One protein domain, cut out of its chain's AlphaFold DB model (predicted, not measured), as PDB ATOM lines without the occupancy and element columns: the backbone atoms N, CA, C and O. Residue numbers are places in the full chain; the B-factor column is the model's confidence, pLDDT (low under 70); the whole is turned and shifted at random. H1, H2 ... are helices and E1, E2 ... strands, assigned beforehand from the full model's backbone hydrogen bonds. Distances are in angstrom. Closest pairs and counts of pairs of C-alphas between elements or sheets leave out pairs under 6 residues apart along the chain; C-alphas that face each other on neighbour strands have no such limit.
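Overview. This is residues 13 to 201 of the 209 residues of an uncharacterized protein of Hirsutella minnesotensis 3608 (UniProt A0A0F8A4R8). A long, strongly twisted antiparallel sheet makes the core, with its wing E4, E5 and E1 folding back toward the long strands E2 and E7, and helix H1 crossing over the outside of that wing. E3 and E6 make a small separate two-stranded ribbon, E3 running on into E4, and the short helices H2 and H3 lie toward the end of the long axis where Ala 122 is, with Asp 147 at the opposite end. The printed part has 189 residues, with strands E1 to E9 followed by H1, H2 and H3; the class is mixed, helices and strands, with under half of the residues in named elements. It is compact, with a radius of gyration of the C-alphas of 17.5 A, yet elongated, spanning 58 by 37 by 29 A.

Along the chain. Pass residues 13 to 27, which hold no named element, and find C-alpha 28 at (49.052, 23.488, -18.123), where E1 begins, residues 28 to 33. E2 is 44 to 54, 30.9 A; E3 is 71 to 73; E4 is 76 to 83, 20.4 A; E5 is 86 to 91; E6 is 97 to 99. Next come E7, 106 to 117, 34.8 A; E8, 130 to 136; and E9, 140 to 142. From C-alpha 152 at (63.165, 15.894, -12.255), H1 runs 28.8 A to residue 171. H2 is 177 to 183, and H3, 191 to 194, ends at (32.454, 39.060, -23.837).

Arrangement. Look first at the branched sheet. E7 has E2 on one side, with N 113 and O 48 at 2.8 A, and E8 and E9 on the other. In the hairpin E7 and E8, N 114 and O 133 are within hydrogen-bond range at 2.8 A; between E9 and E7, N 140 and O 108 are within hydrogen-bond range at 2.8 A. E2 and E4 have N 47 and O 77 at 2.8 A; the hairpin E4 and E5 has N 80 and O 88 at 2.9 A; E5 and E1 have N 89 and O 30 at 3.0 A. E3 runs on into E4 at 71 degrees and pairs with E6, N 72 and O 98 at 2.8 A. H1 is on the branched sheet at a height of 9.6 A, over E5 and only just over E4, with 3 C-alphas, and across the strands, at 72 degrees to E5 on the local plane. The closest C-alphas of H1 and E4 are Ser 169 and Leu 81, 5.5 A. H2 is not on the sheet, and H3 only grazes it with residues 192 to 193. In H1 and H2 every O i to N i+4 pair is within hydrogen-bond range; H3 is too short for one.

Size, cuts and confidence. The C-alphas farthest apart, Ala 122 and Asp 147, are 58.7 A apart. The printed part has no cut; the links E2 to E3 and E7 to E8 are long. Look for pLDDT under 70 at residues 35 to 41, 94 to 95 and 146 to 150.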
ATOM      1  N   THR A  13      51.289  19.535 -21.150       78.62
ATOM      2  CA  THR A  13      52.209  19.520 -19.998       78.62
ATOM      3  C   THR A  13      51.403  19.570 -18.715       78.62
ATOM      4  O   THR A  13      50.565  20.458 -18.545       78.62
ATOM      5  N   LEU A  14      51.638  18.637 -17.795       74.62
ATOM      6  CA  LEU A  14      50.911  18.596 -16.530       74.62
ATOM      7  C   LEU A  14      51.801  18.124 -15.394       74.62
ATOM      8  O   LEU A  14      52.540  17.151 -15.553       74.62
ATOM      9  N   PRO A  15      51.663  18.725 -14.208       74.38
ATOM     10  CA  PRO A  15      52.168  18.098 -13.010       74.38
ATOM     11  C   PRO A  15      51.316  16.869 -12.690       74.38
ATOM     12  O   PRO A  15      50.092  16.936 -12.661       74.38
ATOM     13  N   LEU A  16      51.975  15.752 -12.398       80.19
ATOM     14  CA  LEU A  16      51.306  14.531 -11.934       80.19
ATOM     15  C   LEU A  16      50.862  14.638 -10.469       80.19
ATOM     16  O   LEU A  16      49.961  13.930 -10.034       80.19
ATOM     17  N   PHE A  17      51.499  15.527  -9.708       85.75
ATOM     18  CA  PHE A  17      51.248  15.729  -8.290       85.75
ATOM     19  C   PHE A  17      51.284  17.218  -7.957       85.75
ATOM     20  O   PHE A  17      52.248  17.898  -8.320       85.75
ATOM     21  N   ILE A  18      50.271  17.710  -7.244       87.56
ATOM     22  CA  ILE A  18      50.181  19.093  -6.771       87.56
ATOM     23  C   ILE A  18      49.701  19.131  -5.325       87.56
ATOM     24  O   ILE A  18      48.761  18.438  -4.944       87.56
ATOM     25  N   LYS A  19      50.323  19.995  -4.523       89.75
ATOM     26  CA  LYS A  19      49.812  20.313  -3.194       89.75
ATOM     27  C   LYS A  19      48.655  21.302  -3.301       89.75
ATOM     28  O   LYS A  19      48.779  22.305  -4.009       89.75
ATOM     29  N   PRO A  20      47.546  21.082  -2.584       92.06
ATOM     30  CA  PRO A  20      46.453  22.036  -2.607       92.06
ATOM     31  C   PRO A  20      46.896  23.389  -2.036       92.06
ATOM     32  O   PRO A  20      47.634  23.461  -1.054       92.06
ATOM     33  N   GLY A  21      46.428  24.467  -2.662       90.62
ATOM     34  CA  GLY A  21      46.817  25.846  -2.372       90.62
ATOM     35  C   GLY A  21      48.119  26.300  -3.041       90.62
ATOM     36  O   GLY A  21      48.357  27.503  -3.109       90.62
ATOM     37  N   GLU A  22      48.938  25.384  -3.569       89.62
ATOM     38  CA  GLU A  22      50.130  25.745  -4.338       89.62
ATOM     39  C   GLU A  22      49.792  25.938  -5.830       89.62
ATOM     40  O   GLU A  22      48.937  25.229  -6.375       89.62
ATOM     41  N   PRO A  23      50.463  26.875  -6.526       90.00
ATOM     42  CA  PRO A  23      50.323  27.017  -7.970       90.00
ATOM     43  C   PRO A  23      50.734  25.743  -8.719       90.00
ATOM     44  O   PRO A  23      51.819  25.193  -8.508       90.00
ATOM     45  N   ILE A  24      49.894  25.324  -9.662       88.69
ATOM     46  CA  ILE A  24      50.156  24.246 -10.614       88.69
ATOM     47  C   ILE A  24      51.442  24.576 -11.379       88.69
ATOM     48  O   ILE A  24      51.508  25.544 -12.136       88.69
ATOM     49  N   THR A  25      52.478  23.770 -11.137       85.50
ATOM     50  CA  THR A  25      53.814  23.951 -11.712       85.50
ATOM     51  C   THR A  25      54.361  22.604 -12.200       85.50
ATOM     52  O   THR A  25      54.584  21.722 -11.368       85.50
ATOM     53  N   PRO A  26      54.663  22.440 -13.501       85.31
ATOM     54  CA  PRO A  26      54.549  23.443 -14.564       85.31
ATOM     55  C   PRO A  26      53.083  23.825 -14.844       85.31
ATOM     56  O   PRO A  26      52.189  23.031 -14.558       85.31
ATOM     57  N   PRO A  27      52.820  25.026 -15.387       89.31
ATOM     58  CA  PRO A  27      51.486  25.394 -15.851       89.31
ATOM     59  C   PRO A  27      50.973  24.424 -16.926       89.31
ATOM     60  O   PRO A  27      51.762  23.746 -17.591       89.31
ATOM     61  N   ILE A  28      49.656  24.387 -17.132       91.44
ATOM     62  CA  ILE A  28      49.052  23.488 -18.123       91.44
ATOM     63  C   ILE A  28      49.192  24.115 -19.509       91.44
ATOM     64  O   ILE A  28      48.446  25.034 -19.856       91.44
ATOM     65  N   LEU A  29      50.148  23.633 -20.297       92.75
ATOM     66  CA  LEU A  29      50.293  23.970 -21.707       92.75
ATOM     67  C   LEU A  29      49.556  22.923 -22.529       92.75
ATOM     68  O   LEU A  29      49.761  21.734 -22.320       92.75
ATOM     69  N   VAL A  30      48.727  23.357 -23.474       93.88
ATOM     70  CA  VAL A  30      48.010  22.462 -24.388       93.88
ATOM     71  C   VAL A  30      48.161  22.931 -25.829       93.88
ATOM     72  O   VAL A  30      48.163  24.134 -26.109       93.88
ATOM     73  N   SER A  31      48.234  21.974 -26.751       93.81
ATOM     74  CA  SER A  31      48.142  22.223 -28.185       93.81
ATOM     75  C   SER A  31      46.910  21.563 -28.803       93.81
ATOM     76  O   SER A  31      46.640  20.397 -28.519       93.81
ATOM     77  N   PHE A  32      46.251  22.252 -29.730       91.94
ATOM     78  CA  PHE A  32      45.231  21.688 -30.619       91.94
ATOM     79  C   PHE A  32      45.701  21.718 -32.071       91.94
ATOM     80  O   PHE A  32      46.445  22.635 -32.431       91.94
ATOM     81  N   PRO A  33      45.262  20.781 -32.927       87.75
ATOM     82  CA  PRO A  33      45.543  20.880 -34.348       87.75
ATOM     83  C   PRO A  33      44.728  22.042 -34.931       87.75
ATOM     84  O   PRO A  33      43.543  22.190 -34.637       87.75
ATOM     85  N   GLU A  34      45.348  22.877 -35.764       79.56
ATOM     86  CA  GLU A  34      44.617  23.902 -36.518       79.56
ATOM     87  C   GLU A  34      43.844  23.203 -37.648       79.56
ATOM     88  O   GLU A  34      44.394  22.896 -38.709       79.56
ATOM     89  N   THR A  35      42.566  22.901 -37.418       69.75
ATOM     90  CA  THR A  35      41.699  22.338 -38.452       69.75
ATOM     91  C   THR A  35      41.336  23.423 -39.464       69.75
ATOM     92  O   THR A  35      40.803  24.482 -39.130       69.75
ATOM     93  N   ARG A  36      41.647  23.168 -40.736       65.88
ATOM     94  CA  ARG A  36      41.275  24.034 -41.860       65.88
ATOM     95  C   ARG A  36      40.135  23.382 -42.620       65.88
ATOM     96  O   ARG A  36      40.368  22.636 -43.565       65.88
ATOM     97  N   SER A  37      38.908  23.632 -42.187       52.25
ATOM     98  CA  SER A  37      37.706  23.224 -42.911       52.25
ATOM     99  C   SER A  37      37.378  24.260 -43.992       52.25
ATOM    100  O   SER A  37      37.185  25.438 -43.694       52.25
ATOM    101  N   ASP A  38      37.375  23.823 -45.256       50.56
ATOM    102  CA  ASP A  38      36.774  24.490 -46.424       50.56
ATOM    103  C   ASP A  38      36.969  26.017 -46.521       50.56
ATOM    104  O   ASP A  38      36.065  26.777 -46.859       50.56
ATOM    105  N   GLY A  39      38.186  26.484 -46.225       55.25
ATOM    106  CA  GLY A  39      38.581  27.887 -46.371       55.25
ATOM    107  C   GLY A  39      38.054  28.847 -45.300       55.25
ATOM    108  O   GLY A  39      38.374  30.034 -45.374       55.25
ATOM    109  N   ASN A  40      37.308  28.371 -44.294       63.53
ATOM    110  CA  ASN A  40      36.759  29.216 -43.232       63.53
ATOM    111  C   ASN A  40      37.480  28.973 -41.897       63.53
ATOM    112  O   ASN A  40      37.001  28.262 -41.015       63.53
ATOM    113  N   ILE A  41      38.668  29.567 -41.762       69.00
ATOM    114  CA  ILE A  41      39.480  29.470 -40.543       69.00
ATOM    115  C   ILE A  41      38.804  30.287 -39.425       69.00
ATOM    116  O   ILE A  41      38.445  31.449 -39.662       69.00
ATOM    117  N   PRO A  42      38.611  29.715 -38.221       80.38
ATOM    118  CA  PRO A  42      38.100  30.478 -37.095       80.38
ATOM    119  C   PRO A  42      38.984  31.681 -36.769       80.38
ATOM    120  O   PRO A  42      40.209  31.638 -36.862       80.38
ATOM    121  N   HIS A  43      38.351  32.785 -36.389       86.62
ATOM    122  CA  HIS A  43      39.053  34.052 -36.192       86.62
ATOM    123  C   HIS A  43      39.461  34.261 -34.734       86.62
ATOM    124  O   HIS A  43      40.404  35.006 -34.472       86.62
ATOM    125  N   MET A  44      38.757  33.638 -33.789       90.44
ATOM    126  CA  MET A  44      39.039  33.713 -32.357       90.44
ATOM    127  C   MET A  44      38.983  32.331 -31.744       90.44
ATOM    128  O   MET A  44      38.121  31.533 -32.109       90.44
ATOM    129  N   TYR A  45      39.859  32.104 -30.773       93.94
ATOM    130  CA  TYR A  45      39.927  30.857 -30.034       93.94
ATOM    131  C   TYR A  45      40.023  31.105 -28.535       93.94
ATOM    132  O   TYR A  45      40.611  32.092 -28.076       93.94
ATOM    133  N   GLN A  46      39.483  30.148 -27.791       94.88
ATOM    134  CA  GLN A  46      39.583  30.036 -26.347       94.88
ATOM    135  C   GLN A  46      39.633  28.549 -25.980       94.88
ATOM    136  O   GLN A  46      38.971  27.727 -26.612       94.88
ATOM    137  N   ALA A  47      40.397  28.207 -24.949       95.56
ATOM    138  CA  ALA A  47      40.386  26.884 -24.341       95.56
ATOM    139  C   ALA A  47      39.751  26.943 -22.944       95.56
ATOM    140  O   ALA A  47      39.894  27.943 -22.238       95.56
ATOM    141  N   ARG A  48      39.049  25.882 -22.536       94.81
ATOM    142  CA  ARG A  48      38.353  25.790 -21.238       94.81
ATOM    143  C   ARG A  48      38.691  24.482 -20.534       94.81
ATOM    144  O   ARG A  48      38.714  23.444 -21.187       94.81
ATOM    145  N   LEU A  49      38.919  24.527 -19.225       94.25
ATOM    146  CA  LEU A  49      39.056  23.329 -18.397       94.25
ATOM    147  C   LEU A  49      37.688  22.847 -17.926       94.25
ATOM    148  O   LEU A  49      36.916  23.606 -17.341       94.25
ATOM    149  N   VAL A  50      37.429  21.562 -18.133       95.06
ATOM    150  CA  VAL A  50      36.230  20.864 -17.673       95.06
ATOM    151  C   VAL A  50      36.652  19.617 -16.914       95.06
ATOM    152  O   VAL A  50      37.585  18.938 -17.321       95.06
ATOM    153  N   VAL A  51      35.992  19.297 -15.804       95.62
ATOM    154  CA  VAL A  51      36.302  18.085 -15.032       95.62
ATOM    155  C   VAL A  51      35.838  16.859 -15.820       95.62
ATOM    156  O   VAL A  51      34.645  16.733 -16.086       95.62
ATOM    157  N   SER A  52      36.757  15.954 -16.173       96.00
ATOM    158  CA  SER A  52      36.421  14.707 -16.874       96.00
ATOM    159  C   SER A  52      36.335  13.507 -15.934       96.00
ATOM    160  O   SER A  52      35.527  12.611 -16.160       96.00
ATOM    161  N   SER A  53      37.118  13.486 -14.852       96.62
ATOM    162  CA  SER A  53      37.101  12.401 -13.866       96.62
ATOM    163  C   SER A  53      37.550  12.872 -12.485       96.62
ATOM    164  O   SER A  53      38.410  13.749 -12.372       96.62
ATOM    165  N   ILE A  54      36.983  12.257 -11.444       96.00
ATOM    166  CA  ILE A  54      37.400  12.411 -10.045       96.00
ATOM    167  C   ILE A  54      37.581  11.011  -9.454       96.00
ATOM    168  O   ILE A  54      36.645  10.215  -9.459       96.00
ATOM    169  N   ASN A  55      38.769  10.702  -8.933       95.06
ATOM    170  CA  ASN A  55      39.117   9.401  -8.347       95.06
ATOM    171  C   ASN A  55      38.797   8.215  -9.275       95.06
ATOM    172  O   ASN A  55      38.257   7.195  -8.845       95.06
ATOM    173  N   GLY A  56      39.070   8.375 -10.572       93.50
ATOM    174  CA  GLY A  56      38.773   7.369 -11.591       93.50
ATOM    175  C   GLY A  56      37.296   7.266 -11.993       93.50
ATOM    176  O   GLY A  56      36.987   6.483 -12.888       93.50
ATOM    177  N   VAL A  57      36.392   8.048 -11.390       96.19
ATOM    178  CA  VAL A  57      34.967   8.091 -11.746       96.19
ATOM    179  C   VAL A  57      34.733   9.155 -12.826       96.19
ATOM    180  O   VAL A  57      34.860  10.352 -12.529       96.19
ATOM    181  N   PRO A  58      34.358   8.761 -14.060       95.56
ATOM    182  CA  PRO A  58      34.074   9.704 -15.137       95.56
ATOM    183  C   PRO A  58      32.893  10.621 -14.802       95.56
ATOM    184  O   PRO A  58      31.921  10.192 -14.179       95.56
ATOM    185  N   GLN A  59      32.974  11.871 -15.242       95.00
ATOM    186  CA  GLN A  59      31.915  12.871 -15.121       95.00
ATOM    187  C   GLN A  59      31.139  12.989 -16.437       95.00
ATOM    188  O   GLN A  59      31.692  12.740 -17.507       95.00
ATOM    189  N   ASP A  60      29.859  13.369 -16.372       89.81
ATOM    190  CA  ASP A  60      29.054  13.604 -17.577       89.81
ATOM    191  C   ASP A  60      29.557  14.860 -18.315       89.81
ATOM    192  O   ASP A  60      29.450  15.960 -17.764       89.81
ATOM    193  N   PRO A  61      30.035  14.753 -19.570       82.31
ATOM    194  CA  PRO A  61      30.494  15.908 -20.341       82.31
ATOM    195  C   PRO A  61      29.404  16.956 -20.602       82.31
ATOM    196  O   PRO A  61      29.715  18.110 -20.890       82.31
ATOM    197  N   ARG A  62      28.118  16.579 -20.525       84.12
ATOM    198  CA  ARG A  62      26.981  17.495 -20.731       84.12
ATOM    199  C   ARG A  62      26.625  18.296 -19.484       84.12
ATOM    200  O   ARG A  62      25.935  19.305 -19.593       84.12
ATOM    201  N   SER A  63      27.057  17.834 -18.316       87.75
ATOM    202  CA  SER A  63      26.792  18.474 -17.031       87.75
ATOM    203  C   SER A  63      27.947  18.211 -16.054       87.75
ATOM    204  O   SER A  63      27.735  17.599 -15.002       87.75
ATOM    205  N   PRO A  64      29.173  18.646 -16.393       87.25
ATOM    206  CA  PRO A  64      30.339  18.407 -15.560       87.25
ATOM    207  C   PRO A  64      30.231  19.204 -14.249       87.25
ATOM    208  O   PRO A  64      29.625  20.283 -14.229       87.25
ATOM    209  N   PRO A  65      30.843  18.727 -13.151       90.94
ATOM    210  CA  PRO A  65      31.001  19.527 -11.944       90.94
ATOM    211  C   PRO A  65      31.654  20.881 -12.267       90.94
ATOM    212  O   PRO A  65      32.605  20.916 -13.058       90.94
ATOM    213  N   PRO A  66      31.197  21.994 -11.661       92.31
ATOM    214  CA  PRO A  66      31.808  23.295 -11.894       92.31
ATOM    215  C   PRO A  66      33.286  23.271 -11.492       92.31
ATOM    216  O   PRO A  66      33.625  22.930 -10.361       92.31
ATOM    217  N   VAL A  67      34.184  23.597 -12.423       92.88
ATOM    218  CA  VAL A  67      35.636  23.456 -12.207       92.88
ATOM    219  C   VAL A  67      36.146  24.355 -11.075       92.88
ATOM    220  O   VAL A  67      37.122  24.030 -10.403       92.88
ATOM    221  N   ASP A  68      35.449  25.460 -10.820       92.69
ATOM    222  CA  ASP A  68      35.745  26.403  -9.753       92.69
ATOM    223  C   ASP A  68      35.474  25.821  -8.364       92.69
ATOM    224  O   ASP A  68      35.977  26.369  -7.394       92.69
ATOM    225  N   VAL A  69      34.759  24.700  -8.202       93.50
ATOM    226  CA  VAL A  69      34.685  24.014  -6.895       93.50
ATOM    227  C   VAL A  69      35.983  23.275  -6.551       93.50
ATOM    228  O   VAL A  69      36.229  23.010  -5.376       93.50
ATOM    229  N   ILE A  70      36.823  22.992  -7.553       95.00
ATOM    230  CA  ILE A  70      38.087  22.249  -7.430       95.00
ATOM    231  C   ILE A  70      39.292  23.183  -7.552       95.00
ATOM    232  O   ILE A  70      40.237  23.078  -6.775       95.00
ATOM    233  N   LEU A  71      39.269  24.109  -8.510       95.06
ATOM    234  CA  LEU A  71      40.396  24.986  -8.822       95.06
ATOM    235  C   LEU A  71      40.125  26.435  -8.403       95.06
ATOM    236  O   LEU A  71      38.992  26.914  -8.388       95.06
ATOM    237  N   HIS A  72      41.194  27.147  -8.066       94.56
ATOM    238  CA  HIS A  72      41.240  28.603  -7.978       94.56
ATOM    239  C   HIS A  72      42.077  29.147  -9.139       94.56
ATOM    240  O   HIS A  72      43.096  28.543  -9.476       94.56
ATOM    241  N   GLY A  73      41.666  30.283  -9.707       91.19
ATOM    242  CA  GLY A  73      42.344  30.939 -10.826       91.19
ATOM    243  C   GLY A  73      41.621  30.786 -12.164       91.19
ATOM    244  O   GLY A  73      40.465  30.362 -12.223       91.19
ATOM    245  N   ASP A  74      42.318  31.142 -13.242       90.56
ATOM    246  CA  ASP A  74      41.746  31.176 -14.588       90.56
ATOM    247  C   ASP A  74      41.651  29.770 -15.196       90.56
ATOM    248  O   ASP A  74      42.644  29.161 -15.599       90.56
ATOM    249  N   THR A  75      40.424  29.262 -15.307       92.31
ATOM    250  CA  THR A  75      40.110  27.965 -15.935       92.31
ATOM    251  C   THR A  75      39.756  28.089 -17.416       92.31
ATOM    252  O   THR A  75      39.355  27.121 -18.062       92.31
ATOM    253  N   THR A  76      39.934  29.288 -17.968       93.50
ATOM    254  CA  THR A  76      39.829  29.581 -19.395       93.50
ATOM    255  C   THR A  76      41.120  30.241 -19.858       93.50
ATOM    256  O   THR A  76      41.707  31.040 -19.133       93.50
ATOM    257  N   ALA A  77      41.577  29.900 -21.058       93.81
ATOM    258  CA  ALA A  77      42.816  30.411 -21.622       93.81
ATOM    259  C   ALA A  77      42.569  30.969 -23.023       93.81
ATOM    260  O   ALA A  77      41.935  30.327 -23.862       93.81
ATOM    261  N   ALA A  78      43.109  32.157 -23.288       93.75
ATOM    262  CA  ALA A  78      43.206  32.673 -24.645       93.75
ATOM    263  C   ALA A  78      44.243  31.878 -25.442       93.75
ATOM    264  O   ALA A  78      45.205  31.334 -24.893       93.75
ATOM    265  N   PHE A  79      44.071  31.868 -26.759       94.44
ATOM    266  CA  PHE A  79      45.135  31.475 -27.672       94.44
ATOM    267  C   PHE A  79      46.378  32.362 -27.466       94.44
ATOM    268  O   PHE A  79      46.258  33.586 -27.372       94.44
ATOM    269  N   ILE A  80      47.568  31.751 -27.420       93.31
ATOM    270  CA  ILE A  80      48.832  32.472 -27.182       93.31
ATOM    271  C   ILE A  80      49.817  32.403 -28.349       93.31
ATOM    272  O   ILE A  80      50.591  33.340 -28.541       93.31
ATOM    273  N   LEU A  81      49.818  31.312 -29.117       91.44
ATOM    274  CA  LEU A  81      50.787  31.095 -30.190       91.44
ATOM    275  C   LEU A  81      50.263  30.093 -31.215       91.44
ATOM    276  O   LEU A  81      49.712  29.053 -30.864       91.44
ATOM    277  N   ARG A  82      50.510  30.382 -32.495       89.00
ATOM    278  CA  ARG A  82      50.323  29.439 -33.598       89.00
ATOM    279  C   ARG A  82      51.692  28.973 -34.070       89.00
ATOM    280  O   ARG A  82      52.515  29.796 -34.465       89.00
ATOM    281  N   THR A  83      51.916  27.665 -34.060       85.81
ATOM    282  CA  THR A  83      53.024  27.030 -34.791       85.81
ATOM    283  C   THR A  83      52.472  26.340 -36.044       85.81
ATOM    284  O   THR A  83      51.276  26.431 -36.309       85.81
ATOM    285  N   ALA A  84      53.323  25.699 -36.857       79.31
ATOM    286  CA  ALA A  84      52.997  25.268 -38.227       79.31
ATOM    287  C   ALA A  84      51.612  24.604 -38.411       79.31
ATOM    288  O   ALA A  84      50.944  24.884 -39.402       79.31
ATOM    289  N   SER A  85      51.175  23.767 -37.467       81.38
ATOM    290  CA  SER A  85      49.862  23.103 -37.483       81.38
ATOM    291  C   SER A  85      49.155  23.103 -36.124       81.38
ATOM    292  O   SER A  85      48.184  22.369 -35.947       81.38
ATOM    293  N   LYS A  86      49.636  23.891 -35.151       89.62
ATOM    294  CA  LYS A  86      49.157  23.829 -33.767       89.62
ATOM    295  C   LYS A  86      48.769  25.194 -33.216       89.62
ATOM    296  O   LYS A  86      49.481  26.182 -33.407       89.62
ATOM    297  N   LEU A  87      47.667  25.207 -32.480       92.19
ATOM    298  CA  LEU A  87      47.200  26.318 -31.663       92.19
ATOM    299  C   LEU A  87      47.556  26.029 -30.207       92.19
ATOM    300  O   LEU A  87      47.178  24.982 -29.689       92.19
ATOM    301  N   TRP A  88      48.271  26.946 -29.564       94.25
ATOM    302  CA  TRP A  88      48.750  26.783 -28.195       94.25
ATOM    303  C   TRP A  88      47.966  27.642 -27.213       94.25
ATOM    304  O   TRP A  88      47.654  28.804 -27.498       94.25
ATOM    305  N   PHE A  89      47.709  27.067 -26.039       94.75
ATOM    306  CA  PHE A  89      47.017  27.695 -24.916       94.75
ATOM    307  C   PHE A  89      47.752  27.362 -23.622       94.75
ATOM    308  O   PHE A  89      48.350  26.291 -23.500       94.75
ATOM    309  N   LEU A  90      47.701  28.274 -22.655       93.44
ATOM    310  CA  LEU A  90      48.389  28.129 -21.378       93.44
ATOM    311  C   LEU A  90      47.454  28.512 -20.231       93.44
ATOM    312  O   LEU A  90      47.023  29.660 -20.148       93.44
ATOM    313  N   PHE A  91      47.184  27.565 -19.337       92.44
ATOM    314  CA  PHE A  91      46.466  27.806 -18.084       92.44
ATOM    315  C   PHE A  91      47.456  27.966 -16.934       92.44
ATOM    316  O   PHE A  91      48.539  27.385 -16.961       92.44
ATOM    317  N   GLY A  92      47.084  28.729 -15.903       80.69
ATOM    318  CA  GLY A  92      47.977  28.990 -14.767       80.69
ATOM    319  C   GLY A  92      49.162  29.898 -15.121       80.69
ATOM    320  O   GLY A  92      50.277  29.682 -14.655       80.69
ATOM    321  N   GLY A  93      48.925  30.890 -15.990       72.25
ATOM    322  CA  GLY A  93      49.859  31.978 -16.293       72.25
ATOM    323  C   GLY A  93      50.003  32.971 -15.132       72.25
ATOM    324  O   GLY A  93      50.240  32.581 -13.995       72.25
ATOM    325  N   GLU A  94      49.858  34.269 -15.404       64.81
ATOM    326  CA  GLU A  94      50.063  35.333 -14.402       64.81
ATOM    327  C   GLU A  94      49.060  35.295 -13.233       64.81
ATOM    328  O   GLU A  94      49.410  35.685 -12.124       64.81
ATOM    329  N   GLY A  95      47.840  34.788 -13.454       64.25
ATOM    330  CA  GLY A  95      46.797  34.676 -12.424       64.25
ATOM    331  C   GLY A  95      46.941  33.477 -11.480       64.25
ATOM    332  O   GLY A  95      46.241  33.413 -10.473       64.25
ATOM    333  N   GLY A  96      47.851  32.543 -11.788       80.00
ATOM    334  CA  GLY A  96      47.981  31.266 -11.085       80.00
ATOM    335  C   GLY A  96      46.767  30.349 -11.284       80.00
ATOM    336  O   GLY A  96      45.633  30.788 -11.427       80.00
ATOM    337  N   LEU A  97      47.004  29.042 -11.322       92.19
ATOM    338  CA  LEU A  97      45.959  28.023 -11.227       92.19
ATOM    339  C   LEU A  97      46.378  27.104 -10.086       92.19
ATOM    340  O   LEU A  97      47.533  26.694 -10.057       92.19
ATOM    341  N   SER A  98      45.502  26.810  -9.135       93.94
ATOM    342  CA  SER A  98      45.835  25.973  -7.973       93.94
ATOM    343  C   SER A  98      44.640  25.138  -7.544       93.94
ATOM    344  O   SER A  98      43.505  25.609  -7.624       93.94
ATOM    345  N   PHE A  99      44.877  23.943  -7.011       94.44
ATOM    346  CA  PHE A  99      43.814  23.173  -6.367       94.44
ATOM    347  C   PHE A  99      43.371  23.831  -5.064       94.44
ATOM    348  O   PHE A  99      44.185  24.372  -4.314       94.44
ATOM    349  N   LYS A 100      42.074  23.777  -4.774       95.62
ATOM    350  CA  LYS A 100      41.528  24.236  -3.499       95.62
ATOM    351  C   LYS A 100      41.898  23.256  -2.378       95.62
ATOM    352  O   LYS A 100      42.014  22.061  -2.633       95.62
ATOM    353  N   PRO A 101      41.996  23.714  -1.116       94.88
ATOM    354  CA  PRO A 101      42.234  22.835   0.036       94.88
ATOM    355  C   PRO A 101      41.265  21.653   0.146       94.88
ATOM    356  O   PRO A 101      41.667  20.568   0.540       94.88
ATOM    357  N   ALA A 102      40.003  21.842  -0.252       94.75
ATOM    358  CA  ALA A 102      38.986  20.789  -0.244       94.75
ATOM    359  C   ALA A 102      39.230  19.666  -1.272       94.75
ATOM    360  O   ALA A 102      38.540  18.656  -1.236       94.75
ATOM    361  N   SER A 103      40.180  19.843  -2.193       94.38
ATOM    362  CA  SER A 103      40.561  18.850  -3.200       94.38
ATOM    363  C   SER A 103      41.681  17.915  -2.730       94.38
ATOM    364  O   SER A 103      42.123  17.073  -3.507       94.38
ATOM    365  N   ASP A 104      42.158  18.060  -1.491       94.62
ATOM    366  CA  ASP A 104      43.175  17.187  -0.897       94.62
ATOM    367  C   ASP A 104      42.730  15.715  -0.864       94.62
ATOM    368  O   ASP A 104      41.592  15.405  -0.513       94.62
ATOM    369  N   GLY A 105      43.632  14.805  -1.231       91.75
ATOM    370  CA  GLY A 105      43.384  13.363  -1.269       91.75
ATOM    371  C   GLY A 105      42.620  12.869  -2.501       91.75
ATOM    372  O   GLY A 105      42.211  11.707  -2.531       91.75
ATOM    373  N   HIS A 106      42.427  13.717  -3.513       93.94
ATOM    374  CA  HIS A 106      41.707  13.369  -4.737       93.94
ATOM    375  C   HIS A 106      42.615  13.353  -5.972       93.94
ATOM    376  O   HIS A 106      43.559  14.136  -6.094       93.94
ATOM    377  N   CYS A 107      42.276  12.487  -6.925       93.44
ATOM    378  CA  CYS A 107      42.869  12.448  -8.256       93.44
ATOM    379  C   CYS A 107      41.891  13.030  -9.276       93.44
ATOM    380  O   CYS A 107      40.701  12.706  -9.254       93.44
ATOM    381  N   PHE A 108      42.386  13.859 -10.188       94.69
ATOM    382  CA  PHE A 108      41.560  14.560 -11.166       94.69
ATOM    383  C   PHE A 108      42.060  14.329 -12.581       94.69
ATOM    384  O   PHE A 108      43.261  14.332 -12.840       94.69
ATOM    385  N   LYS A 109      41.119  14.230 -13.515       94.69
ATOM    386  CA  LYS A 109      41.378  14.490 -14.929       94.69
ATOM    387  C   LYS A 109      40.480  15.614 -15.413       94.69
ATOM    388  O   LYS A 109      39.344  15.762 -14.953       94.69
ATOM    389  N   PHE A 110      40.995  16.379 -16.358       94.50
ATOM    390  CA  PHE A 110      40.292  17.455 -17.022       94.50
ATOM    391  C   PHE A 110      40.228  17.178 -18.523       94.50
ATOM    392  O   PHE A 110      41.194  16.724 -19.127       94.50
ATOM    393  N   ALA A 111      39.103  17.504 -19.141       94.44
ATOM    394  CA  ALA A 111      39.034  17.727 -20.572       94.44
ATOM    395  C   ALA A 111      39.351  19.202 -20.832       94.44
ATOM    396  O   ALA A 111      38.711  20.098 -20.275       94.44
ATOM    397  N   VAL A 112      40.350  19.462 -21.668       95.06
ATOM    398  CA  VAL A 112      40.599  20.795 -22.204       95.06
ATOM    399  C   VAL A 112      39.792  20.931 -23.484       95.06
ATOM    400  O   VAL A 112      40.059  20.221 -24.447       95.06
ATOM    401  N   GLN A 113      38.811  21.825 -23.506       94.44
ATOM    402  CA  GLN A 113      37.904  22.014 -24.637       94.44
ATOM    403  C   GLN A 113      38.306  23.227 -25.468       94.44
ATOM    404  O   GLN A 113      38.481  24.315 -24.916       94.44
ATOM    405  N   LEU A 114      38.404  23.058 -26.786       94.62
ATOM    406  CA  LEU A 114      38.645  24.132 -27.741       94.62
ATOM    407  C   LEU A 114      37.324  24.725 -28.228       94.62
ATOM    408  O   LEU A 114      36.463  24.024 -28.763       94.62
ATOM    409  N   TRP A 115      37.215  26.042 -28.105       94.19
ATOM    410  CA  TRP A 115      36.094  26.838 -28.582       94.19
ATOM    411  C   TRP A 115      36.584  27.866 -29.586       94.19
ATOM    412  O   TRP A 115      37.682  28.416 -29.453       94.19
ATOM    413  N   ALA A 116      35.764  28.122 -30.600       92.50
ATOM    414  CA  ALA A 116      36.106  29.049 -31.660       92.50
ATOM    415  C   ALA A 116      34.920  29.922 -32.079       92.50
ATOM    416  O   ALA A 116      33.766  29.509 -31.959       92.50
ATOM    417  N   CYS A 117      35.222  31.115 -32.595       90.31
ATOM    418  CA  CYS A 117      34.244  32.033 -33.180       90.31
ATOM    419  C   CYS A 117      34.705  32.524 -34.556       90.31
ATOM    420  O   CYS A 117      35.899  32.743 -34.802       90.31
ATOM    421  N   TRP A 118      33.734  32.784 -35.429       88.38
ATOM    422  CA  TRP A 118      33.946  33.324 -36.768       88.38
ATOM    423  C   TRP A 118      33.404  34.739 -36.861       88.38
ATOM    424  O   TRP A 118      32.439  35.108 -36.192       88.38
ATOM    425  N   TYR A 119      34.048  35.536 -37.704       84.81
ATOM    426  CA  TYR A 119      33.531  36.833 -38.095       84.81
ATOM    427  C   TYR A 119      32.834  36.713 -39.450       84.81
ATOM    428  O   TYR A 119      33.479  36.446 -40.467       84.81
ATOM    429  N   ASP A 120      31.529  36.967 -39.467       83.06
ATOM    430  CA  ASP A 120      30.748  37.036 -40.691       83.06
ATOM    431  C   ASP A 120      30.890  38.435 -41.311       83.06
ATOM    432  O   ASP A 120      30.405  39.454 -40.803       83.06
ATOM    433  N   LYS A 121      31.567  38.483 -42.463       81.31
ATOM    434  CA  LYS A 121      31.787  39.715 -43.232       81.31
ATOM    435  C   LYS A 121      30.509  40.261 -43.867       81.31
ATOM    436  O   LYS A 121      30.446  41.474 -44.082       81.31
ATOM    437  N   ALA A 122      29.530  39.411 -44.182       82.94
ATOM    438  CA  ALA A 122      28.292  39.810 -44.843       82.94
ATOM    439  C   ALA A 122      27.434  40.675 -43.915       82.94
ATOM    440  O   ALA A 122      26.994  41.757 -44.306       82.94
ATOM    441  N   ILE A 123      27.280  40.246 -42.660       82.31
ATOM    442  CA  ILE A 123      26.509  40.975 -41.639       82.31
ATOM    443  C   ILE A 123      27.382  41.830 -40.709       82.31
ATOM    444  O   ILE A 123      26.858  42.555 -39.866       82.31
ATOM    445  N   LYS A 124      28.710  41.778 -40.873       81.19
ATOM    446  CA  LYS A 124      29.709  42.498 -40.062       81.19
ATOM    447  C   LYS A 124      29.575  42.231 -38.560       81.19
ATOM    448  O   LYS A 124      29.739  43.137 -37.737       81.19
ATOM    449  N   SER A 125      29.293  40.982 -38.215       83.81
ATOM    450  CA  SER A 125      29.089  40.533 -36.841       83.81
ATOM    451  C   SER A 125      29.894  39.275 -36.573       83.81
ATOM    452  O   SER A 125      30.233  38.527 -37.487       83.81
ATOM    453  N   TRP A 126      30.187  39.038 -35.303       85.44
ATOM    454  CA  TRP A 126      30.679  37.742 -34.862       85.44
ATOM    455  C   TRP A 126      29.536  36.747 -34.719       85.44
ATOM    456  O   TRP A 126      28.433  37.115 -34.304       85.44
ATOM    457  N   GLU A 127      29.822  35.502 -35.065       87.00
ATOM    458  CA  GLU A 127      28.946  34.364 -34.831       87.00
ATOM    459  C   GLU A 127      29.036  33.888 -33.376       87.00
ATOM    460  O   GLU A 127      29.900  34.315 -32.602       87.00
ATOM    461  N   ARG A 128      28.113  32.994 -33.014       89.44
ATOM    462  CA  ARG A 128      28.126  32.290 -31.735       89.44
ATOM    463  C   ARG A 128      29.381  31.421 -31.622       89.44
ATOM    464  O   ARG A 128      29.881  30.918 -32.627       89.44
ATOM    465  N   GLU A 129      29.848  31.203 -30.398       91.00
ATOM    466  CA  GLU A 129      30.904  30.225 -30.156       91.00
ATOM    467  C   GLU A 129      30.496  28.808 -30.567       91.00
ATOM    468  O   GLU A 129      29.335  28.403 -30.444       91.00
ATOM    469  N   MET A 130      31.480  28.040 -31.022       91.44
ATOM    470  CA  MET A 130      31.308  26.652 -31.421       91.44
ATOM    471  C   MET A 130      32.411  25.786 -30.821       91.44
ATOM    472  O   MET A 130      33.601  26.077 -30.966       91.44
ATOM    473  N   TYR A 131      32.007  24.685 -30.192       91.62
ATOM    474  CA  TYR A 131      32.910  23.635 -29.732       91.62
ATOM    475  C   TYR A 131      33.614  22.971 -30.925       91.62
ATOM    476  O   TYR A 131      32.958  22.603 -31.899       91.62
ATOM    477  N   GLN A 132      34.940  22.839 -30.856       90.88
ATOM    478  CA  GLN A 132      35.771  22.285 -31.934       90.88
ATOM    479  C   GLN A 132      36.327  20.896 -31.620       90.88
ATOM    480  O   GLN A 132      36.587  20.114 -32.532       90.88
ATOM    481  N   GLY A 133      36.534  20.590 -30.344       90.62
ATOM    482  CA  GLY A 133      37.151  19.348 -29.899       90.62
ATOM    483  C   GLY A 133      37.744  19.493 -28.507       90.62
ATOM    484  O   GLY A 133      37.736  20.580 -27.928       90.62
ATOM    485  N   GLU A 134      38.283  18.402 -27.979       93.00
ATOM    486  CA  GLU A 134      38.879  18.381 -26.649       93.00
ATOM    487  C   GLU A 134      40.067  17.423 -26.562       93.00
ATOM    488  O   GLU A 134      40.221  16.516 -27.382       93.00
ATOM    489  N   VAL A 135      40.913  17.656 -25.562       91.88
ATOM    490  CA  VAL A 135      42.032  16.788 -25.190       91.88
ATOM    491  C   VAL A 135      41.925  16.489 -23.707       91.88
ATOM    492  O   VAL A 135      41.819  17.410 -22.899       91.88
ATOM    493  N   GLU A 136      41.959  15.212 -23.340       91.00
ATOM    494  CA  GLU A 136      41.980  14.814 -21.935       91.00
ATOM    495  C   GLU A 136      43.398  14.938 -21.357       91.00
ATOM    496  O   GLU A 136      44.390  14.549 -21.979       91.00
ATOM    497  N   THR A 137      43.490  15.480 -20.147       90.12
ATOM    498  CA  THR A 137      44.717  15.535 -19.363       90.12
ATOM    499  C   THR A 137      45.104  14.150 -18.843       90.12
ATOM    500  O   THR A 137      44.262  13.290 -18.588       90.12
ATOM    501  N   SER A 138      46.390  13.957 -18.553       87.50
ATOM    502  CA  SER A 138      46.771  12.883 -17.628       87.50
ATOM    503  C   SER A 138      46.167  13.126 -16.238       87.50
ATOM    504  O   SER A 138      45.689  14.223 -15.934       87.50
ATOM    505  N   GLU A 139      46.151  12.084 -15.408       89.75
ATOM    506  CA  GLU A 139      45.675  12.192 -14.030       89.75
ATOM    507  C   GLU A 139      46.613  13.075 -13.194       89.75
ATOM    508  O   GLU A 139      47.836  12.957 -13.281       89.75
ATOM    509  N   ILE A 140      46.016  13.964 -12.400       90.31
ATOM    510  CA  ILE A 140      46.695  14.870 -11.478       90.31
ATOM    511  C   ILE A 140      46.261  14.513 -10.062       90.31
ATOM    512  O   ILE A 140      45.087  14.649  -9.708       90.31
ATOM    513  N   THR A 141      47.212  14.096  -9.239       90.88
ATOM    514  CA  THR A 141      46.987  13.823  -7.822       90.88
ATOM    515  C   THR A 141      47.114  15.116  -7.027       90.88
ATOM    516  O   THR A 141      48.164  15.759  -7.037       90.88
ATOM    517  N   CYS A 142      46.058  15.493  -6.311       91.69
ATOM    518  CA  CYS A 142      46.078  16.600  -5.367       91.69
ATOM    519  C   CYS A 142      46.227  16.047  -3.946       91.69
ATOM    520  O   CYS A 142      45.293  15.448  -3.419       91.69
ATOM    521  N   SER A 143      47.391  16.225  -3.320       90.38
ATOM    522  CA  SER A 143      47.625  15.744  -1.952       90.38
ATOM    523  C   SER A 143      48.648  16.599  -1.202       90.38
ATOM    524  O   SER A 143      49.608  17.103  -1.783       90.38
ATOM    525  N   GLN A 144      48.468  16.752   0.108       87.12
ATOM    526  CA  GLN A 144      49.479  17.292   1.022       87.12
ATOM    527  C   GLN A 144      50.608  16.288   1.316       87.12
ATOM    528  O   GLN A 144      51.713  16.699   1.687       87.12
ATOM    529  N   SER A 145      50.353  14.982   1.168       79.12
ATOM    530  CA  SER A 145      51.319  13.935   1.507       79.12
ATOM    531  C   SER A 145      52.469  13.875   0.498       79.12
ATOM    532  O   SER A 145      52.274  13.907  -0.711       79.12
ATOM    533  N   GLN A 146      53.704  13.801   0.993       61.94
ATOM    534  CA  GLN A 146      54.936  13.925   0.201       61.94
ATOM    535  C   GLN A 146      55.301  12.663  -0.607       61.94
ATOM    536  O   GLN A 146      56.464  12.464  -0.951       61.94
ATOM    537  N   ASP A 147      54.331  11.801  -0.898       58.81
ATOM    538  CA  ASP A 147      54.608  10.423  -1.313       58.81
ATOM    539  C   ASP A 147      55.012  10.298  -2.788       58.81
ATOM    540  O   ASP A 147      55.527   9.258  -3.198       58.81
ATOM    541  N   TRP A 148      54.820  11.351  -3.593       61.19
ATOM    542  CA  TRP A 148      55.111  11.315  -5.023       61.19
ATOM    543  C   TRP A 148      55.910  12.533  -5.498       61.19
ATOM    544  O   TRP A 148      55.442  13.670  -5.457       61.19
ATOM    545  N   ALA A 149      57.127  12.289  -5.985       63.56
ATOM    546  CA  ALA A 149      57.955  13.291  -6.648       63.56
ATOM    547  C   ALA A 149      58.016  12.981  -8.147       63.56
ATOM    548  O   ALA A 149      58.439  11.896  -8.544       63.56
ATOM    549  N   ALA A 150      57.607  13.939  -8.983       65.31
ATOM    550  CA  ALA A 150      57.770  13.827 -10.430       65.31
ATOM    551  C   ALA A 150      59.248  13.649 -10.801       65.31
ATOM    552  O   ALA A 150      60.126  14.215 -10.142       65.31
ATOM    553  N   ASN A 151      59.517  12.902 -11.879       77.00
ATOM    554  CA  ASN A 151      60.869  12.778 -12.417       77.00
ATOM    555  C   ASN A 151      61.433  14.193 -12.691       77.00
ATOM    556  O   ASN A 151      60.823  14.941 -13.465       77.00
ATOM    557  N   PRO A 152      62.572  14.572 -12.077       81.56
ATOM    558  CA  PRO A 152      63.165  15.894 -12.255       81.56
ATOM    559  C   PRO A 152      63.442  16.254 -13.717       81.56
ATOM    560  O   PRO A 152      63.281  17.413 -14.088       81.56
ATOM    561  N   GLU A 153      63.818  15.280 -14.549       83.44
ATOM    562  CA  GLU A 153      64.119  15.496 -15.968       83.44
ATOM    563  C   GLU A 153      62.858  15.833 -16.765       83.44
ATOM    564  O   GLU A 153      62.844  16.819 -17.500       83.44
ATOM    565  N   THR A 154      61.775  15.071 -16.572       81.12
ATOM    566  CA  THR A 154      60.474  15.350 -17.205       81.12
ATOM    567  C   THR A 154      59.955  16.716 -16.778       81.12
ATOM    568  O   THR A 154      59.565  17.522 -17.615       81.12
ATOM    569  N   ARG A 155      60.043  17.026 -15.480       82.31
ATOM    570  CA  ARG A 155      59.630  18.328 -14.954       82.31
ATOM    571  C   ARG A 155      60.445  19.476 -15.552       82.31
ATOM    572  O   ARG A 155      59.876  20.511 -15.887       82.31
ATOM    573  N   ALA A 156      61.763  19.317 -15.669       86.44
ATOM    574  CA  ALA A 156      62.627  20.325 -16.280       86.44
ATOM    575  C   ALA A 156      62.305  20.515 -17.769       86.44
ATOM    576  O   ALA A 156      62.289  21.649 -18.246       86.44
ATOM    577  N   TRP A 157      62.007  19.425 -18.481       86.69
ATOM    578  CA  TRP A 157      61.597  19.464 -19.881       86.69
ATOM    579  C   TRP A 157      60.283  20.228 -20.078       86.69
ATOM    580  O   TRP A 157      60.230  21.143 -20.900       86.69
ATOM    581  N   ASP A 158      59.262  19.930 -19.271       86.44
ATOM    582  CA  ASP A 158      57.970  20.620 -19.332       86.44
ATOM    583  C   ASP A 158      58.110  22.119 -19.020       86.44
ATOM    584  O   ASP A 158      57.530  22.962 -19.706       86.44
ATOM    585  N   ILE A 159      58.919  22.479 -18.014       88.50
ATOM    586  CA  ILE A 159      59.205  23.885 -17.685       88.50
ATOM    587  C   ILE A 159      59.882  24.584 -18.868       88.50
ATOM    588  O   ILE A 159      59.425  25.649 -19.285       88.50
ATOM    589  N   ALA A 160      60.921  23.977 -19.449       90.12
ATOM    590  CA  ALA A 160      61.636  24.549 -20.587       90.12
ATOM    591  C   ALA A 160      60.719  24.736 -21.807       90.12
ATOM    592  O   ALA A 160      60.822  25.734 -22.526       90.12
ATOM    593  N   GLN A 161      59.785  23.810 -22.030       88.81
ATOM    594  CA  GLN A 161      58.790  23.934 -23.087       88.81
ATOM    595  C   GLN A 161      57.847  25.120 -22.847       88.81
ATOM    596  O   GLN A 161      57.638  25.933 -23.753       88.81
ATOM    597  N   VAL A 162      57.308  25.250 -21.632       90.00
ATOM    598  CA  VAL A 162      56.451  26.382 -21.247       90.00
ATOM    599  C   VAL A 162      57.190  27.710 -21.421       90.00
ATOM    600  O   VAL A 162      56.631  28.656 -21.978       90.00
ATOM    601  N   GLU A 163      58.444  27.790 -20.982       91.50
ATOM    602  CA  GLU A 163      59.279  28.988 -21.116       91.50
ATOM    603  C   GLU A 163      59.548  29.347 -22.579       91.50
ATOM    604  O   GLU A 163      59.406  30.509 -22.959       91.50
ATOM    605  N   SER A 164      59.854  28.358 -23.421       91.00
ATOM    606  CA  SER A 164      60.053  28.553 -24.860       91.00
ATOM    607  C   SER A 164      58.799  29.112 -25.537       91.00
ATOM    608  O   SER A 164      58.859  30.115 -26.252       91.00
ATOM    609  N   ILE A 165      57.627  28.532 -25.257       90.56
ATOM    610  CA  ILE A 165      56.357  29.019 -25.810       90.56
ATOM    611  C   ILE A 165      56.041  30.438 -25.317       90.56
ATOM    612  O   ILE A 165      55.575  31.261 -26.108       90.56
ATOM    613  N   ARG A 166      56.326  30.753 -24.046       90.81
ATOM    614  CA  ARG A 166      56.171  32.107 -23.486       90.81
ATOM    615  C   ARG A 166      57.095  33.125 -24.150       90.81
ATOM    616  O   ARG A 166      56.652  34.223 -24.477       90.81
ATOM    617  N   ASP A 167      58.362  32.780 -24.373       91.31
ATOM    618  CA  ASP A 167      59.306  33.669 -25.056       91.31
ATOM    619  C   ASP A 167      58.830  33.972 -26.484       91.31
ATOM    620  O   ASP A 167      58.746  35.138 -26.876       91.31
ATOM    621  N   ILE A 168      58.405  32.953 -27.235       90.38
ATOM    622  CA  ILE A 168      57.887  33.144 -28.596       90.38
ATOM    623  C   ILE A 168      56.606  33.991 -28.582       90.38
ATOM    624  O   ILE A 168      56.494  34.946 -29.361       90.38
ATOM    625  N   SER A 169      55.654  33.689 -27.693       89.81
ATOM    626  CA  SER A 169      54.391  34.432 -27.606       89.81
ATOM    627  C   SER A 169      54.601  35.885 -27.175       89.81
ATOM    628  O   SER A 169      53.913  36.768 -27.677       89.81
ATOM    629  N   SER A 170      55.604  36.180 -26.342       89.69
ATOM    630  CA  SER A 170      55.936  37.558 -25.952       89.69
ATOM    631  C   SER A 170      56.440  38.411 -27.125       89.69
ATOM    632  O   SER A 170      56.156  39.608 -27.205       89.69
ATOM    633  N   ARG A 171      57.147  37.794 -28.081       88.12
ATOM    634  CA  ARG A 171      57.668  38.463 -29.285       88.12
ATOM    635  C   ARG A 171      56.584  38.661 -30.339       88.12
ATOM    636  O   ARG A 171      56.629  39.624 -31.106       88.12
ATOM    637  N   GLN A 172      55.618  37.748 -30.394       84.31
ATOM    638  CA  GLN A 172      54.511  37.774 -31.347       84.31
ATOM    639  C   GLN A 172      53.175  37.498 -30.645       84.31
ATOM    640  O   GLN A 172      52.550  36.472 -30.910       84.31
ATOM    641  N   PRO A 173      52.698  38.416 -29.779       86.69
ATOM    642  CA  PRO A 173      51.479  38.168 -29.027       86.69
ATOM    643  C   PRO A 173      50.272  38.033 -29.948       86.69
ATOM    644  O   PRO A 173      50.166  38.733 -30.971       86.69
ATOM    645  N   ALA A 174      49.375  37.135 -29.552       89.62
ATOM    646  CA  ALA A 174      48.054  36.989 -30.129       89.62
ATOM    647  C   ALA A 174      47.251  38.289 -30.015       89.62
ATOM    648  O   ALA A 174      47.491  39.108 -29.127       89.62
ATOM    649  N   VAL A 175      46.283  38.476 -30.912       88.75
ATOM    650  CA  VAL A 175      45.462  39.689 -30.894       88.75
ATOM    651  C   VAL A 175      44.249  39.493 -30.022       88.75
ATOM    652  O   VAL A 175      43.426  38.615 -30.267       88.75
ATOM    653  N   THR A 176      44.115  40.362 -29.036       88.88
ATOM    654  CA  THR A 176      42.981  40.363 -28.120       88.88
ATOM    655  C   THR A 176      41.724  40.926 -28.781       88.88
ATOM    656  O   THR A 176      41.778  41.771 -29.683       88.88
ATOM    657  N   LEU A 177      40.558  40.546 -28.261       85.00
ATOM    658  CA  LEU A 177      39.283  41.150 -28.656       85.00
ATOM    659  C   LEU A 177      39.286  42.685 -28.540       85.00
ATOM    660  O   LEU A 177      38.775  43.376 -29.423       85.00
ATOM    661  N   GLY A 178      39.922  43.231 -27.498       83.19
ATOM    662  CA  GLY A 178      40.044  44.676 -27.294       83.19
ATOM    663  C   GLY A 178      40.869  45.383 -28.375       83.19
ATOM    664  O   GLY A 178      40.590  46.528 -28.732       83.19
ATOM    665  N   GLU A 179      41.880  44.729 -28.943       84.75
ATOM    666  CA  GLU A 179      42.631  45.258 -30.089       84.75
ATOM    667  C   GLU A 179      41.813  45.226 -31.381       84.75
ATOM    668  O   GLU A 179      41.798  46.220 -32.117       84.75
ATOM    669  N   ILE A 180      41.082  44.134 -31.632       82.06
ATOM    670  CA  ILE A 180      40.196  44.026 -32.798       82.06
ATOM    671  C   ILE A 180      39.102  45.094 -32.737       82.06
ATOM    672  O   ILE A 180      38.923  45.839 -33.703       82.06
ATOM    673  N   ALA A 181      38.423  45.232 -31.595       80.94
ATOM    674  CA  ALA A 181      37.354  46.208 -31.402       80.94
ATOM    675  C   ALA A 181      37.850  47.655 -31.577       80.94
ATOM    676  O   ALA A 181      37.198  48.469 -32.235       80.94
ATOM    677  N   ARG A 182      39.049  47.980 -31.065       82.44
ATOM    678  CA  ARG A 182      39.665  49.307 -31.259       82.44
ATOM    679  C   ARG A 182      39.934  49.616 -32.727       82.44
ATOM    680  O   ARG A 182      39.760  50.762 -33.150       82.44
ATOM    681  N   LYS A 183      40.366  48.613 -33.495       76.44
ATOM    682  CA  LYS A 183      40.706  48.773 -34.909       76.44
ATOM    683  C   LYS A 183      39.473  48.785 -35.818       76.44
ATOM    684  O   LYS A 183      39.450  49.520 -36.803       76.44
ATOM    685  N   HIS A 184      38.442  48.025 -35.471       74.31
ATOM    686  CA  HIS A 184      37.228  47.867 -36.261       74.31
ATOM    687  C   HIS A 184      35.987  48.294 -35.465       74.31
ATOM    688  O   HIS A 184      35.124  47.490 -35.132       74.31
ATOM    689  N   ARG A 185      35.864  49.605 -35.219       70.31
ATOM    690  CA  ARG A 185      34.817  50.212 -34.366       70.31
ATOM    691  C   ARG A 185      33.364  49.982 -34.810       70.31
ATOM    692  O   ARG A 185      32.452  50.338 -34.079       70.31
ATOM    693  N   LYS A 186      33.145  49.468 -36.024       74.94
ATOM    694  CA  LYS A 186      31.812  49.196 -36.594       74.94
ATOM    695  C   LYS A 186      31.404  47.722 -36.497       74.94
ATOM    696  O   LYS A 186      30.380  47.364 -37.064       74.94
ATOM    697  N   ILE A 187      32.217  46.876 -35.860       76.44
ATOM    698  CA  ILE A 187      31.903  45.460 -35.672       76.44
ATOM    699  C   ILE A 187      31.025  45.293 -34.434       76.44
ATOM    700  O   ILE A 187      31.370  45.785 -33.359       76.44
ATOM    701  N   THR A 188      29.930  44.556 -34.584       80.81
ATOM    702  CA  THR A 188      29.122  44.084 -33.457       80.81
ATOM    703  C   THR A 188      29.720  42.787 -32.921       80.81
ATOM    704  O   THR A 188      29.960  41.848 -33.681       80.81
ATOM    705  N   LEU A 189      29.993  42.737 -31.617       81.44
ATOM    706  CA  LEU A 189      30.474  41.530 -30.944       81.44
ATOM    707  C   LEU A 189      29.286  40.680 -30.492       81.44
ATOM    708  O   LEU A 189      28.324  41.211 -29.938       81.44
ATOM    709  N   HIS A 190      29.376  39.367 -30.689       85.50
ATOM    710  CA  HIS A 190      28.442  38.432 -30.070       85.50
ATOM    711  C   HIS A 190      28.663  38.418 -28.541       85.50
ATOM    712  O   HIS A 190      29.823  38.485 -28.120       85.50
ATOM    713  N   PRO A 191      27.616  38.315 -27.697       85.88
ATOM    714  CA  PRO A 191      27.759  38.306 -26.237       85.88
ATOM    715  C   PRO A 191      28.733  37.255 -25.690       85.88
ATOM    716  O   PRO A 191      29.438  37.531 -24.725       85.88
ATOM    717  N   ASP A 192      28.822  36.084 -26.322       84.56
ATOM    718  CA  ASP A 192      29.741  35.005 -25.918       84.56
ATOM    719  C   ASP A 192      31.219  35.433 -25.983       84.56
ATOM    720  O   ASP A 192      32.027  35.037 -25.147       84.56
ATOM    721  N   LEU A 193      31.578  36.336 -26.906       82.75
ATOM    722  CA  LEU A 193      32.934  36.893 -26.975       82.75
ATOM    723  C   LEU A 193      33.263  37.817 -25.799       82.75
ATOM    724  O   LEU A 193      34.430  38.108 -25.553       82.75
ATOM    725  N   LEU A 194      32.255  38.287 -25.062       83.94
ATOM    726  CA  LEU A 194      32.454  39.060 -23.837       83.94
ATOM    727  C   LEU A 194      32.731  38.152 -22.628       83.94
ATOM    728  O   LEU A 194      33.052  38.655 -21.553       83.94
ATOM    729  N   GLN A 195      32.610  36.829 -22.792       82.88
ATOM    730  CA  GLN A 195      32.803  35.841 -21.738       82.88
ATOM    731  C   GLN A 195      34.174  35.171 -21.882       82.88
ATOM    732  O   GLN A 195      34.375  34.208 -22.624       82.88
ATOM    733  N   GLY A 196      35.138  35.707 -21.136       81.94
ATOM    734  CA  GLY A 196      36.480  35.147 -21.011       81.94
ATOM    735  C   GLY A 196      37.484  35.645 -22.058       81.94
ATOM    736  O   GLY A 196      37.183  36.505 -22.891       81.94
ATOM    737  N   PRO A 197      38.725  35.141 -21.994       90.38
ATOM    738  CA  PRO A 197      39.816  35.636 -22.814       90.38
ATOM    739  C   PRO A 197      39.754  35.016 -24.215       90.38
ATOM    740  O   PRO A 197      40.073  33.845 -24.406       90.38
ATOM    741  N   TRP A 198      39.341  35.810 -25.201       92.94
ATOM    742  CA  TRP A 198      39.376  35.446 -26.619       92.94
ATOM    743  C   TRP A 198      40.567  36.095 -27.314       92.94
ATOM    744  O   TRP A 198      40.809  37.299 -27.158       92.94
ATOM    745  N   ALA A 199      41.278  35.308 -28.118       92.75
ATOM    746  CA  ALA A 199      42.400  35.809 -28.895       92.75
ATOM    747  C   ALA A 199      42.465  35.202 -30.300       92.75
ATOM    748  O   ALA A 199      42.027  34.075 -30.540       92.75
ATOM    749  N   SER A 200      43.021  35.983 -31.223       89.62
ATOM    750  CA  SER A 200      43.153  35.645 -32.636       89.62
ATOM    751  C   SER A 200      44.601  35.303 -32.999       89.62
ATOM    752  O   SER A 200      45.513  36.029 -32.574       89.62
ATOM    753  N   PRO A 201      44.829  34.270 -33.834       84.38
ATOM    754  CA  PRO A 201      46.131  34.012 -34.448       84.38
ATOM    755  C   PRO A 201      46.503  35.051 -35.505       84.38
ATOM    756  O   PRO A 201      47.686  35.222 -35.807       84.38
TER     757      PRO A 201